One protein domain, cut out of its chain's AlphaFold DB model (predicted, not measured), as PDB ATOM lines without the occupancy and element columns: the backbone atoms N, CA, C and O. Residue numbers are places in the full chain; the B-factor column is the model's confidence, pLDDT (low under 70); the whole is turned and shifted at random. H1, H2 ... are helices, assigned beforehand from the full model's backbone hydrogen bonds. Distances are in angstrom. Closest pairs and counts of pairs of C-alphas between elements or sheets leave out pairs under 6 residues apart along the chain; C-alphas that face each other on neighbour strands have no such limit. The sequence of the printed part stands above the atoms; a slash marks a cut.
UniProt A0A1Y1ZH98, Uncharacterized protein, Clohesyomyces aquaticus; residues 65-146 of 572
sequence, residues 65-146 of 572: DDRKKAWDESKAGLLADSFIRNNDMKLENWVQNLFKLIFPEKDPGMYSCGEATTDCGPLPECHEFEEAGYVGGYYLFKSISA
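What this domain is: This is residues 65 to 146 of the 572 residues of an uncharacterized protein of Clohesyomyces aquaticus (UniProt A0A1Y1ZH98). Five short helices stand at crossed angles, with H5 in the middle: H1, H2 and H4 pack on the first half of H5, and H3 is near H5 on the side away from H1. A long stretch without a named element, residues 103 to 125, runs from the end of H3 round the outside to the beginning of H4. The printed part has 82 residues with five named helices, in the order H1, H2, H3, H4, H5, and no named strand; the class is all helix, with 49 of the 82 residues in these helices. It is compact, with a radius of gyration of the C-alphas of 12.2 A, and rounded, spanning 31 by 28 by 26 A.

Where its parts are: H5, the longest helix, holds residues 135 to 146 and measures 17.2 A from first to last C-alpha, ending with C-alpha 146 at (45.393, 30.575, -25.228). H2, residues 76 to 86, measures 15.8 A. H1, residues 65 to 74, measures 13.9 A and begins with C-alpha 65 at (28.718, 24.955, -25.138). H3, residues 94 to 102, measures 12.3 A, with C-alpha 94 at (46.593, 40.937, -11.821). H4 holds residues 126 to 132.

How they stand to each other: H5 is the hub and touches three helices. With residues 135 to 140 alone it touches H2, about perpendicular at 85 degrees; the closest C-alphas are those of Ala 76 and Gly 136, 4.0 A apart. With the same residues alone it touches H1 at a steep tilt of 46 degrees, opposite ways; the closest C-alphas, of Ser 74 and Gly 136, are 4.6 A apart. With residues 135 to 138 alone it touches H4 at a steep tilt of 48 degrees, opposite ways; the closest C-alphas are those of Phe 129 and Val 135, 5.0 A apart. H3 and H5 are near each other, with 8 pairs of C-alphas within 10 A. H2 and H3 only just touch, with 3 pairs of C-alphas within 8 A, the closest being Phe 83 and Leu 98 at 7.0 A; they are about perpendicular at 78 degrees. H3 and H4 are close but not clearly touching, the closest C-alphas being those of Ile 102 and Ala 132, 6.3 A apart. H1 is apart from H3 and H4, and H2 is apart from H4. Every O i to N i+4 pair is within hydrogen-bond range in H1, H2, H3 and H4; in H5 it is 7 of 8.

The domain as a whole: The two C-alphas farthest apart, those of Asp 65 and Glu 105, are 35.1 A apart. The printed part has no cut. The links H1 to H2 and H4 to H5 are tight, H2 to H3 is short, and H3 to H4 is long with 23 residues. The mean pLDDT of the printed part is 86.8, and residues 87 to 91 are under 70.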
ATOM      1  N   ASP A  65      29.480  25.442 -26.294       83.56
ATOM      2  CA  ASP A  65      28.718  24.955 -25.138       83.56
ATOM      3  C   ASP A  65      29.613  24.210 -24.142       83.56
ATOM      4  O   ASP A  65      29.514  24.429 -22.935       83.56
ATOM      5  N   ASP A  66      30.532  23.375 -24.631       83.62
ATOM      6  CA  ASP A  66      31.486  22.652 -23.795       83.62
ATOM      7  C   ASP A  66      32.478  23.611 -23.122       83.62
ATOM      8  O   ASP A  66      32.792  23.451 -21.939       83.62
ATOM      9  N   ARG A  67      32.940  24.642 -23.845       86.25
ATOM     10  CA  ARG A  67      33.799  25.699 -23.285       86.25
ATOM     11  C   ARG A  67      33.081  26.472 -22.186       86.25
ATOM     12  O   ARG A  67      33.620  26.610 -21.085       86.25
ATOM     13  N   LYS A  68      31.852  26.913 -22.457       87.12
ATOM     14  CA  LYS A  68      31.019  27.628 -21.492       87.12
ATOM     15  C   LYS A  68      30.732  26.772 -20.269       87.12
ATOM     16  O   LYS A  68      30.897  27.235 -19.145       87.12
ATOM     17  N   LYS A  69      30.379  25.505 -20.473       87.31
ATOM     18  CA  LYS A  69      30.163  24.550 -19.389       87.31
ATOM     19  C   LYS A  69      31.418  24.380 -18.534       87.31
ATOM     20  O   LYS A  69      31.325  24.494 -17.318       87.31
ATOM     21  N   ALA A  70      32.587  24.168 -19.141       87.75
ATOM     22  CA  ALA A  70      33.844  24.043 -18.404       87.75
ATOM     23  C   ALA A  70      34.174  25.317 -17.607       87.75
ATOM     24  O   ALA A  70      34.596  25.240 -16.452       87.75
ATOM     25  N   TRP A  71      33.946  26.494 -18.192       89.19
ATOM     26  CA  TRP A  71      34.125  27.786 -17.525       89.19
ATOM     27  C   TRP A  71      33.183  27.970 -16.327       89.19
ATOM     28  O   TRP A  71      33.621  28.352 -15.237       89.19
ATOM     29  N   ASP A  72      31.899  27.669 -16.520       88.06
ATOM     30  CA  ASP A  72      30.845  27.870 -15.528       88.06
ATOM     31  C   ASP A  72      30.897  26.829 -14.403       88.06
ATOM     32  O   ASP A  72      30.650  27.177 -13.244       88.06
ATOM     33  N   GLU A  73      31.222  25.570 -14.705       87.62
ATOM     34  CA  GLU A  73      31.390  24.506 -13.709       87.62
ATOM     35  C   GLU A  73      32.647  24.752 -12.874       87.62
ATOM     36  O   GLU A  73      32.531  24.860 -11.661       87.62
ATOM     37  N   SER A  74      33.798  25.018 -13.505       88.00
ATOM     38  CA  SER A  74      35.062  25.272 -12.792       88.00
ATOM     39  C   SER A  74      35.103  26.576 -11.988       88.00
ATOM     40  O   SER A  74      36.038  26.803 -11.215       88.00
ATOM     41  N   LYS A  75      34.120  27.466 -12.193       89.56
ATOM     42  CA  LYS A  75      34.036  28.799 -11.574       89.56
ATOM     43  C   LYS A  75      35.274  29.670 -11.834       89.56
ATOM     44  O   LYS A  75      35.610  30.530 -11.015       89.56
ATOM     45  N   ALA A  76      35.928  29.491 -12.984       90.06
ATOM     46  CA  ALA A  76      37.109  30.254 -13.393       90.06
ATOM     47  C   ALA A  76      36.873  31.774 -13.357       90.06
ATOM     48  O   ALA A  76      37.652  32.519 -12.755       90.06
ATOM     49  N   GLY A  77      35.750  32.229 -13.923       88.81
ATOM     50  CA  GLY A  77      35.373  33.645 -13.906       88.81
ATOM     51  C   GLY A  77      35.162  34.191 -12.494       88.81
ATOM     52  O   GLY A  77      35.637  35.278 -12.184       88.81
ATOM     53  N   LEU A  78      34.535  33.413 -11.601       87.94
ATOM     54  CA  LEU A  78      34.302  33.822 -10.211       87.94
ATOM     55  C   LEU A  78      35.616  33.975  -9.432       87.94
ATOM     56  O   LEU A  78      35.753  34.920  -8.661       87.94
ATOM     57  N   LEU A  79      36.578  33.070  -9.641       89.88
ATOM     58  CA  LEU A  79      37.908  33.155  -9.031       89.88
ATOM     59  C   LEU A  79      38.587  34.487  -9.381       89.88
ATOM     60  O   LEU A  79      39.033  35.209  -8.486       89.88
ATOM     61  N   ALA A  80      38.626  34.824 -10.671       88.62
ATOM     62  CA  ALA A  80      39.248  36.053 -11.146       88.62
ATOM     63  C   ALA A  80      38.491  37.307 -10.674       88.62
ATOM     64  O   ALA A  80      39.098  38.254 -10.181       88.62
ATOM     65  N   ASP A  81      37.160  37.289 -10.750       85.56
ATOM     66  CA  ASP A  81      36.275  38.384 -10.336       85.56
ATOM     67  C   ASP A  81      36.404  38.679  -8.833       85.56
ATOM     68  O   ASP A  81      36.524  39.830  -8.411       85.56
ATOM     69  N   SER A  82      36.455  37.633  -8.002       85.50
ATOM     70  CA  SER A  82      36.742  37.749  -6.570       85.50
ATOM     71  C   SER A  82      38.144  38.292  -6.304       85.50
ATOM     72  O   SER A  82      38.297  39.141  -5.427       85.50
ATOM     73  N   PHE A  83      39.161  37.836  -7.039       86.56
ATOM     74  CA  PHE A  83      40.525  38.340  -6.883       86.56
ATOM     75  C   PHE A  83      40.619  39.834  -7.220       86.56
ATOM     76  O   PHE A  83      41.124  40.611  -6.411       86.56
ATOM     77  N   ILE A  84      40.090  40.248  -8.374       80.94
ATOM     78  CA  ILE A  84      40.171  41.633  -8.855       80.94
ATOM     79  C   ILE A  84      39.420  42.588  -7.917       80.94
ATOM     80  O   ILE A  84      39.966  43.623  -7.530       80.94
ATOM     81  N   ARG A  85      38.198  42.237  -7.490       78.50
ATOM     82  CA  ARG A  85      37.413  43.087  -6.578       78.50
ATOM     83  C   ARG A  85      38.033  43.224  -5.191       78.50
ATOM     84  O   ARG A  85      37.942  44.290  -4.597       78.50
ATOM     85  N   ASN A  86      38.669  42.171  -4.678       77.19
ATOM     86  CA  ASN A  86      39.270  42.190  -3.343       77.19
ATOM     87  C   ASN A  86      40.597  42.970  -3.272       77.19
ATOM     88  O   ASN A  86      41.084  43.209  -2.171       77.19
ATOM     89  N   ASN A  87      41.181  43.355  -4.412       69.69
ATOM     90  CA  ASN A  87      42.446  44.094  -4.491       69.69
ATOM     91  C   ASN A  87      42.257  45.536  -5.018       69.69
ATOM     92  O   ASN A  87      43.145  46.083  -5.672       69.69
ATOM     93  N   ASP A  88      41.096  46.151  -4.747       61.78
ATOM     94  CA  ASP A  88      40.752  47.537  -5.119       61.78
ATOM     95  C   ASP A  88      40.948  47.867  -6.616       61.78
ATOM     96  O   ASP A  88      41.364  48.967  -6.976       61.78
ATOM     97  N   MET A  89      40.646  46.916  -7.513       56.25
ATOM     98  CA  MET A  89      40.715  47.079  -8.981       56.25
ATOM     99  C   MET A  89      42.073  47.536  -9.534       56.25
ATOM    100  O   MET A  89      42.152  47.966 -10.686       56.25
ATOM    101  N   LYS A  90      43.166  47.418  -8.769       60.72
ATOM    102  CA  LYS A  90      44.511  47.609  -9.317       60.72
ATOM    103  C   LYS A  90      44.829  46.401 -10.194       60.72
ATOM    104  O   LYS A  90      45.402  45.418  -9.740       60.72
ATOM    105  N   LEU A  91      44.378  46.467 -11.447       64.31
ATOM    106  CA  LEU A  91      44.562  45.445 -12.481       64.31
ATOM    107  C   LEU A  91      46.033  45.276 -12.900       64.31
ATOM    108  O   LEU A  91      46.335  44.414 -13.726       64.31
ATOM    109  N   GLU A  92      46.938  46.071 -12.331       77.06
ATOM    110  CA  GLU A  92      48.368  45.996 -12.598       77.06
ATOM    111  C   GLU A  92      48.884  44.603 -12.246       77.06
ATOM    112  O   GLU A  92      48.826  44.152 -11.098       77.06
ATOM    113  N   ASN A  93      49.355  43.899 -13.275       81.38
ATOM    114  CA  ASN A  93      49.851  42.532 -13.189       81.38
ATOM    115  C   ASN A  93      48.894  41.563 -12.456       81.38
ATOM    116  O   ASN A  93      49.348  40.648 -11.763       81.38
ATOM    117  N   TRP A  94      47.568  41.738 -12.579       86.38
ATOM    118  CA  TRP A  94      46.593  40.937 -11.821       86.38
ATOM    119  C   TRP A  94      46.739  39.430 -12.075       86.38
ATOM    120  O   TRP A  94      46.592  38.637 -11.147       86.38
ATOM    121  N   VAL A  95      47.098  39.044 -13.303       90.69
ATOM    122  CA  VAL A  95      47.353  37.650 -13.693       90.69
ATOM    123  C   VAL A  95      48.548  37.076 -12.924       90.69
ATOM    124  O   VAL A  95      48.428  36.019 -12.303       90.69
ATOM    125  N   GLN A  96      49.678  37.793 -12.896       90.38
ATOM    126  CA  GLN A  96      50.874  37.393 -12.141       90.38
ATOM    127  C   GLN A  96      50.586  37.316 -10.638       90.38
ATOM    128  O   GLN A  96      51.010  36.382  -9.958       90.38
ATOM    129  N   ASN A  97      49.842  38.290 -10.110       88.94
ATOM    130  CA  ASN A  97      49.517  38.365  -8.690       88.94
ATOM    131  C   ASN A  97      48.567  37.234  -8.263       88.94
ATOM    132  O   ASN A  97      48.762  36.642  -7.200       88.94
ATOM    133  N   LEU A  98      47.587  36.882  -9.103       91.12
ATOM    134  CA  LEU A  98      46.735  35.714  -8.883       91.12
ATOM    135  C   LEU A  98      47.551  34.419  -8.956       91.12
ATOM    136  O   LEU A  98      47.377  33.542  -8.112       91.12
ATOM    137  N   PHE A  99      48.483  34.313  -9.908       92.75
ATOM    138  CA  PHE A  99      49.359  33.147 -10.019       92.75
ATOM    139  C   PHE A  99      50.220  32.972  -8.765       92.75
ATOM    140  O   PHE A  99      50.253  31.887  -8.191       92.75
ATOM    141  N   LYS A 100      50.837  34.057  -8.279       92.25
ATOM    142  CA  LYS A 100      51.616  34.083  -7.032       92.25
ATOM    143  C   LYS A 100      50.792  33.670  -5.813       92.25
ATOM    144  O   LYS A 100      51.309  33.029  -4.905       92.25
ATOM    145  N   LEU A 101      49.519  34.060  -5.774       90.94
ATOM    146  CA  LEU A 101      48.612  33.702  -4.685       90.94
ATOM    147  C   LEU A 101      48.289  32.201  -4.680       90.94
ATOM    148  O   LEU A 101      48.193  31.604  -3.609       90.94
ATOM    149  N   ILE A 102      48.121  31.599  -5.858       92.19
ATOM    150  CA  ILE A 102      47.846  30.162  -6.001       92.19
ATOM    151  C   ILE A 102      49.121  29.341  -5.774       92.19
ATOM    152  O   ILE A 102      49.074  28.324  -5.083       92.19
ATOM    153  N   PHE A 103      50.259  29.805  -6.296       94.19
ATOM    154  CA  PHE A 103      51.556  29.135  -6.222       94.19
ATOM    155  C   PHE A 103      52.645  30.052  -5.632       94.19
ATOM    156  O   PHE A 103      53.473  30.577  -6.377       94.19
ATOM    157  N   PRO A 104      52.710  30.213  -4.295       91.56
ATOM    158  CA  PRO A 104      53.684  31.098  -3.643       91.56
ATOM    159  C   PRO A 104      55.152  30.734  -3.902       91.56
ATOM    160  O   PRO A 104      56.020  31.599  -3.841       91.56
ATOM    161  N   GLU A 105      55.413  29.456  -4.182       92.31
ATOM    162  CA  GLU A 105      56.753  28.893  -4.387       92.31
ATOM    163  C   GLU A 105      57.220  28.962  -5.852       92.31
ATOM    164  O   GLU A 105      58.378  28.669  -6.151       92.31
ATOM    165  N   LYS A 106      56.323  29.306  -6.788       92.31
ATOM    166  CA  LYS A 106      56.634  29.396  -8.220       92.31
ATOM    167  C   LYS A 106      56.943  30.839  -8.612       92.31
ATOM    168  O   LYS A 106      56.399  31.778  -8.038       92.31
ATOM    169  N   ASP A 107      57.790  31.009  -9.625       90.06
ATOM    170  CA  ASP A 107      58.100  32.331 -10.174       90.06
ATOM    171  C   ASP A 107      56.848  32.967 -10.820       90.06
ATOM    172  O   ASP A 107      56.344  32.442 -11.817       90.06
ATOM    173  N   PRO A 108      56.328  34.096 -10.297       86.12
ATOM    174  CA  PRO A 108      55.189  34.780 -10.904       86.12
ATOM    175  C   PRO A 108      55.504  35.385 -12.278       86.12
ATOM    176  O   PRO A 108      54.577  35.628 -13.051       86.12
ATOM    177  N   GLY A 109      56.787  35.583 -12.611       85.88
ATOM    178  CA  GLY A 109      57.232  36.078 -13.913       85.88
ATOM    179  C   GLY A 109      56.848  35.170 -15.085       85.88
ATOM    180  O   GLY A 109      56.699  35.662 -16.202       85.88
ATOM    181  N   MET A 110      56.579  33.882 -14.832       86.88
ATOM    182  CA  MET A 110      56.077  32.936 -15.843       86.88
ATOM    183  C   MET A 110      54.721  33.347 -16.438       86.88
ATOM    184  O   MET A 110      54.353  32.890 -17.513       86.88
ATOM    185  N   TYR A 111      53.969  34.212 -15.753       88.25
ATOM    186  CA  TYR A 111      52.676  34.719 -16.213       88.25
ATOM    187  C   TYR A 111      52.691  36.224 -16.470       88.25
ATOM    188  O   TYR A 111      51.709  36.929 -16.225       88.25
ATOM    189  N   SER A 112      53.807  36.733 -16.996       87.19
ATOM    190  CA  SER A 112      53.923  38.125 -17.424       87.19
ATOM    191  C   SER A 112      53.237  38.381 -18.764       87.19
ATOM    192  O   SER A 112      53.871  38.706 -19.758       87.19
ATOM    193  N   CYS A 113      51.913  38.252 -18.802       88.38
ATOM    194  CA  CYS A 113      51.121  38.301 -20.035       88.38
ATOM    195  C   CYS A 113      50.818  39.734 -20.523       88.38
ATOM    196  O   CYS A 113      49.989  39.914 -21.406       88.38
ATOM    197  N   GLY A 114      51.436  40.764 -19.932       84.31
ATOM    198  CA  GLY A 114      51.128  42.176 -20.197       84.31
ATOM    199  C   GLY A 114      51.662  42.735 -21.518       84.31
ATOM    200  O   GLY A 114      51.301  43.847 -21.891       84.31
ATOM    201  N   GLU A 115      52.507  41.983 -22.218       85.19
ATOM    202  CA  GLU A 115      53.095  42.361 -23.503       85.19
ATOM    203  C   GLU A 115      52.929  41.214 -24.506       85.19
ATOM    204  O   GLU A 115      52.883  40.048 -24.122       85.19
ATOM    205  N   ALA A 116      52.842  41.513 -25.804       83.00
ATOM    206  CA  ALA A 116      52.731  40.475 -26.837       83.00
ATOM    207  C   ALA A 116      54.009  39.629 -26.985       83.00
ATOM    208  O   ALA A 116      53.962  38.501 -27.468       83.00
ATOM    209  N   THR A 117      55.156  40.191 -26.610       81.56
ATOM    210  CA  THR A 117      56.494  39.605 -26.784       81.56
ATOM    211  C   THR A 117      56.883  38.636 -25.674       81.56
ATOM    212  O   THR A 117      57.839  37.880 -25.843       81.56
ATOM    213  N   THR A 118      56.182  38.656 -24.545       82.81
ATOM    214  CA  THR A 118      56.473  37.796 -23.402       82.81
ATOM    215  C   THR A 118      55.792  36.438 -23.547       82.81
ATOM    216  O   THR A 118      54.855  36.259 -24.325       82.81
ATOM    217  N   ASP A 119      56.276  35.448 -22.804       76.94
ATOM    218  CA  ASP A 119      55.565  34.185 -22.655       76.94
ATOM    219  C   ASP A 119      54.542  34.290 -21.519       76.94
ATOM    220  O   ASP A 119      54.809  34.848 -20.455       76.94
ATOM    221  N   CYS A 120      53.352  33.747 -21.766       87.50
ATOM    222  CA  CYS A 120      52.275  33.627 -20.792       87.50
ATOM    223  C   CYS A 120      52.092  32.142 -20.440       87.50
ATOM    224  O   CYS A 120      51.176  31.473 -20.930       87.50
ATOM    225  N   GLY A 121      53.036  31.596 -19.670       86.25
ATOM    226  CA  GLY A 121      53.158  30.172 -19.362       86.25
ATOM    227  C   GLY A 121      54.613  29.729 -19.126       86.25
ATOM    228  O   GLY A 121      55.518  30.562 -19.085       86.25
ATOM    229  N   PRO A 122      54.874  28.412 -18.984       86.75
ATOM    230  CA  PRO A 122      53.978  27.285 -19.273       86.75
ATOM    231  C   PRO A 122      52.859  27.073 -18.238       86.75
ATOM    232  O   PRO A 122      52.980  27.441 -17.070       86.75
ATOM    233  N   LEU A 123      51.758  26.452 -18.677       89.50
ATOM    234  CA  LEU A 123      50.607  26.110 -17.834       89.50
ATOM    235  C   LEU A 123      50.935  24.957 -16.877       89.50
ATOM    236  O   LEU A 123      51.255  23.874 -17.367       89.50
ATOM    237  N   PRO A 124      50.837  25.152 -15.541       91.75
ATOM    238  CA  PRO A 124      50.900  24.040 -14.599       91.75
ATOM    239  C   PRO A 124      49.829  22.999 -14.896       91.75
ATOM    240  O   PRO A 124      48.751  23.313 -15.411       91.75
ATOM    241  N   GLU A 125      50.105  21.753 -14.536       91.62
ATOM    242  CA  GLU A 125      49.127  20.698 -14.718       91.62
ATOM    243  C   GLU A 125      47.905  20.929 -13.827       91.62
ATOM    244  O   GLU A 125      47.975  21.523 -12.752       91.62
ATOM    245  N   CYS A 126      46.752  20.432 -14.270       90.44
ATOM    246  CA  CYS A 126      45.503  20.672 -13.558       90.44
ATOM    247  C   CYS A 126      45.525  20.106 -12.121       90.44
ATOM    248  O   CYS A 126      44.997  20.740 -11.208       90.44
ATOM    249  N   HIS A 127      46.222  18.983 -11.891       91.31
ATOM    250  CA  HIS A 127      46.389  18.402 -10.553       91.31
ATOM    251  C   HIS A 127      47.120  19.349  -9.581       91.31
ATOM    252  O   HIS A 127      46.814  19.372  -8.395       91.31
ATOM    253  N   GLU A 128      48.026  20.200 -10.069       93.44
ATOM    254  CA  GLU A 128      48.724  21.178  -9.226       93.44
ATOM    255  C   GLU A 128      47.759  22.269  -8.728       93.44
ATOM    256  O   GLU A 128      47.856  22.741  -7.594       93.44
ATOM    257  N   PHE A 129      46.780  22.652  -9.556       92.94
ATOM    258  CA  PHE A 129      45.703  23.559  -9.150       92.94
ATOM    259  C   PHE A 129      44.715  22.889  -8.186       92.94
ATOM    260  O   PHE A 129      44.225  23.557  -7.269       92.94
ATOM    261  N   GLU A 130      44.433  21.591  -8.356       90.56
ATOM    262  CA  GLU A 130      43.653  20.797  -7.392       90.56
ATOM    263  C   GLU A 130      44.320  20.790  -6.014       90.56
ATOM    264  O   GLU A 130      43.671  21.106  -5.017       90.56
ATOM    265  N   GLU A 131      45.622  20.501  -5.957       90.56
ATOM    266  CA  GLU A 131      46.402  20.476  -4.714       90.56
ATOM    267  C   GLU A 131      46.430  21.845  -4.016       90.56
ATOM    268  O   GLU A 131      46.307  21.931  -2.791       90.56
ATOM    269  N   ALA A 132      46.509  22.935  -4.786       89.56
ATOM    270  CA  ALA A 132      46.414  24.295  -4.255       89.56
ATOM    271  C   ALA A 132      44.991  24.658  -3.759       89.56
ATOM    272  O   ALA A 132      44.817  25.554  -2.915       89.56
ATOM    273  N   GLY A 133      43.971  23.934  -4.237       89.69
ATOM    274  CA  GLY A 133      42.551  24.157  -3.964       89.69
ATOM    275  C   GLY A 133      41.897  25.204  -4.872       89.69
ATOM    276  O   GLY A 133      40.906  25.815  -4.473       89.69
ATOM    277  N   TYR A 134      42.455  25.440  -6.063       90.38
ATOM    278  CA  TYR A 134      42.030  26.473  -7.013       90.38
ATOM    279  C   TYR A 134      41.844  25.907  -8.430       90.38
ATOM    280  O   TYR A 134      42.416  26.428  -9.383       90.38
ATOM    281  N   VAL A 135      41.025  24.865  -8.600       89.69
ATOM    282  CA  VAL A 135      40.810  24.221  -9.917       89.69
ATOM    283  C   VAL A 135      40.316  25.177 -10.998       89.69
ATOM    284  O   VAL A 135      40.793  25.108 -12.128       89.69
ATOM    285  N   GLY A 136      39.445  26.136 -10.663       89.94
ATOM    286  CA  GLY A 136      39.053  27.203 -11.594       89.94
ATOM    287  C   GLY A 136      40.239  28.004 -12.146       89.94
ATOM    288  O   GLY A 136      40.169  28.533 -13.254       89.94
ATOM    289  N   GLY A 137      41.358  28.034 -11.416       92.94
ATOM    290  CA  GLY A 137      42.619  28.616 -11.858       92.94
ATOM    291  C   GLY A 137      43.166  27.925 -13.102       92.94
ATOM    292  O   GLY A 137      43.578  28.620 -14.021       92.94
ATOM    293  N   TYR A 138      43.091  26.594 -13.203       93.38
ATOM    294  CA  TYR A 138      43.567  25.880 -14.391       93.38
ATOM    295  C   TYR A 138      42.863  26.369 -15.663       93.38
ATOM    296  O   TYR A 138      43.520  26.742 -16.631       93.38
ATOM    297  N   TYR A 139      41.529  26.428 -15.647       92.50
ATOM    298  CA  TYR A 139      40.733  26.877 -16.793       92.50
ATOM    299  C   TYR A 139      40.955  28.362 -17.092       92.50
ATOM    300  O   TYR A 139      41.096  28.741 -18.252       92.50
ATOM    301  N   LEU A 140      41.058  29.197 -16.057       93.44
ATOM    302  CA  LEU A 140      41.375  30.611 -16.220       93.44
ATOM    303  C   LEU A 140      42.740  30.812 -16.890       93.44
ATOM    304  O   LEU A 140      42.822  31.481 -17.915       93.44
ATOM    305  N   PHE A 141      43.804  30.218 -16.348       94.25
ATOM    306  CA  PHE A 141      45.154  30.362 -16.893       94.25
ATOM    307  C   PHE A 141      45.287  29.714 -18.271       94.25
ATOM    308  O   PHE A 141      45.942  30.285 -19.134       94.25
ATOM    309  N   LYS A 142      44.589  28.603 -18.533       92.56
ATOM    310  CA  LYS A 142      44.492  28.028 -19.880       92.56
ATOM    311  C   LYS A 142      43.865  29.005 -20.871       92.56
ATOM    312  O   LYS A 142      44.413  29.203 -21.950       92.56
ATOM    313  N   SER A 143      42.751  29.630 -20.490       92.00
ATOM    314  CA  SER A 143      42.071  30.649 -21.291       92.00
ATOM    315  C   SER A 143      42.994  31.839 -21.571       92.00
ATOM    316  O   SER A 143      43.101  32.247 -22.719       92.00
ATOM    317  N   ILE A 144      43.694  32.346 -20.548       93.25
ATOM    318  CA  ILE A 144      44.650  33.462 -20.651       93.25
ATOM    319  C   ILE A 144      45.825  33.102 -21.573       93.25
ATOM    320  O   ILE A 144      46.155  33.868 -22.475       93.25
ATOM    321  N   SER A 145      46.460  31.943 -21.377       92.69
ATOM    322  CA  SER A 145      47.575  31.491 -22.216       92.69
ATOM    323  C   SER A 145      47.145  31.302 -23.669       92.69
ATOM    324  O   SER A 145      47.899  31.639 -24.583       92.69
ATOM    325  N   ALA A 146      45.936  30.786 -23.896       90.56
ATOM    326  CA  ALA A 146      45.393  30.575 -25.228       90.56
ATOM    327  C   ALA A 146      45.093  31.897 -25.946       90.56
ATOM    328  O   ALA A 146      45.535  32.081 -27.080       90.56
TER     329      ALA A 146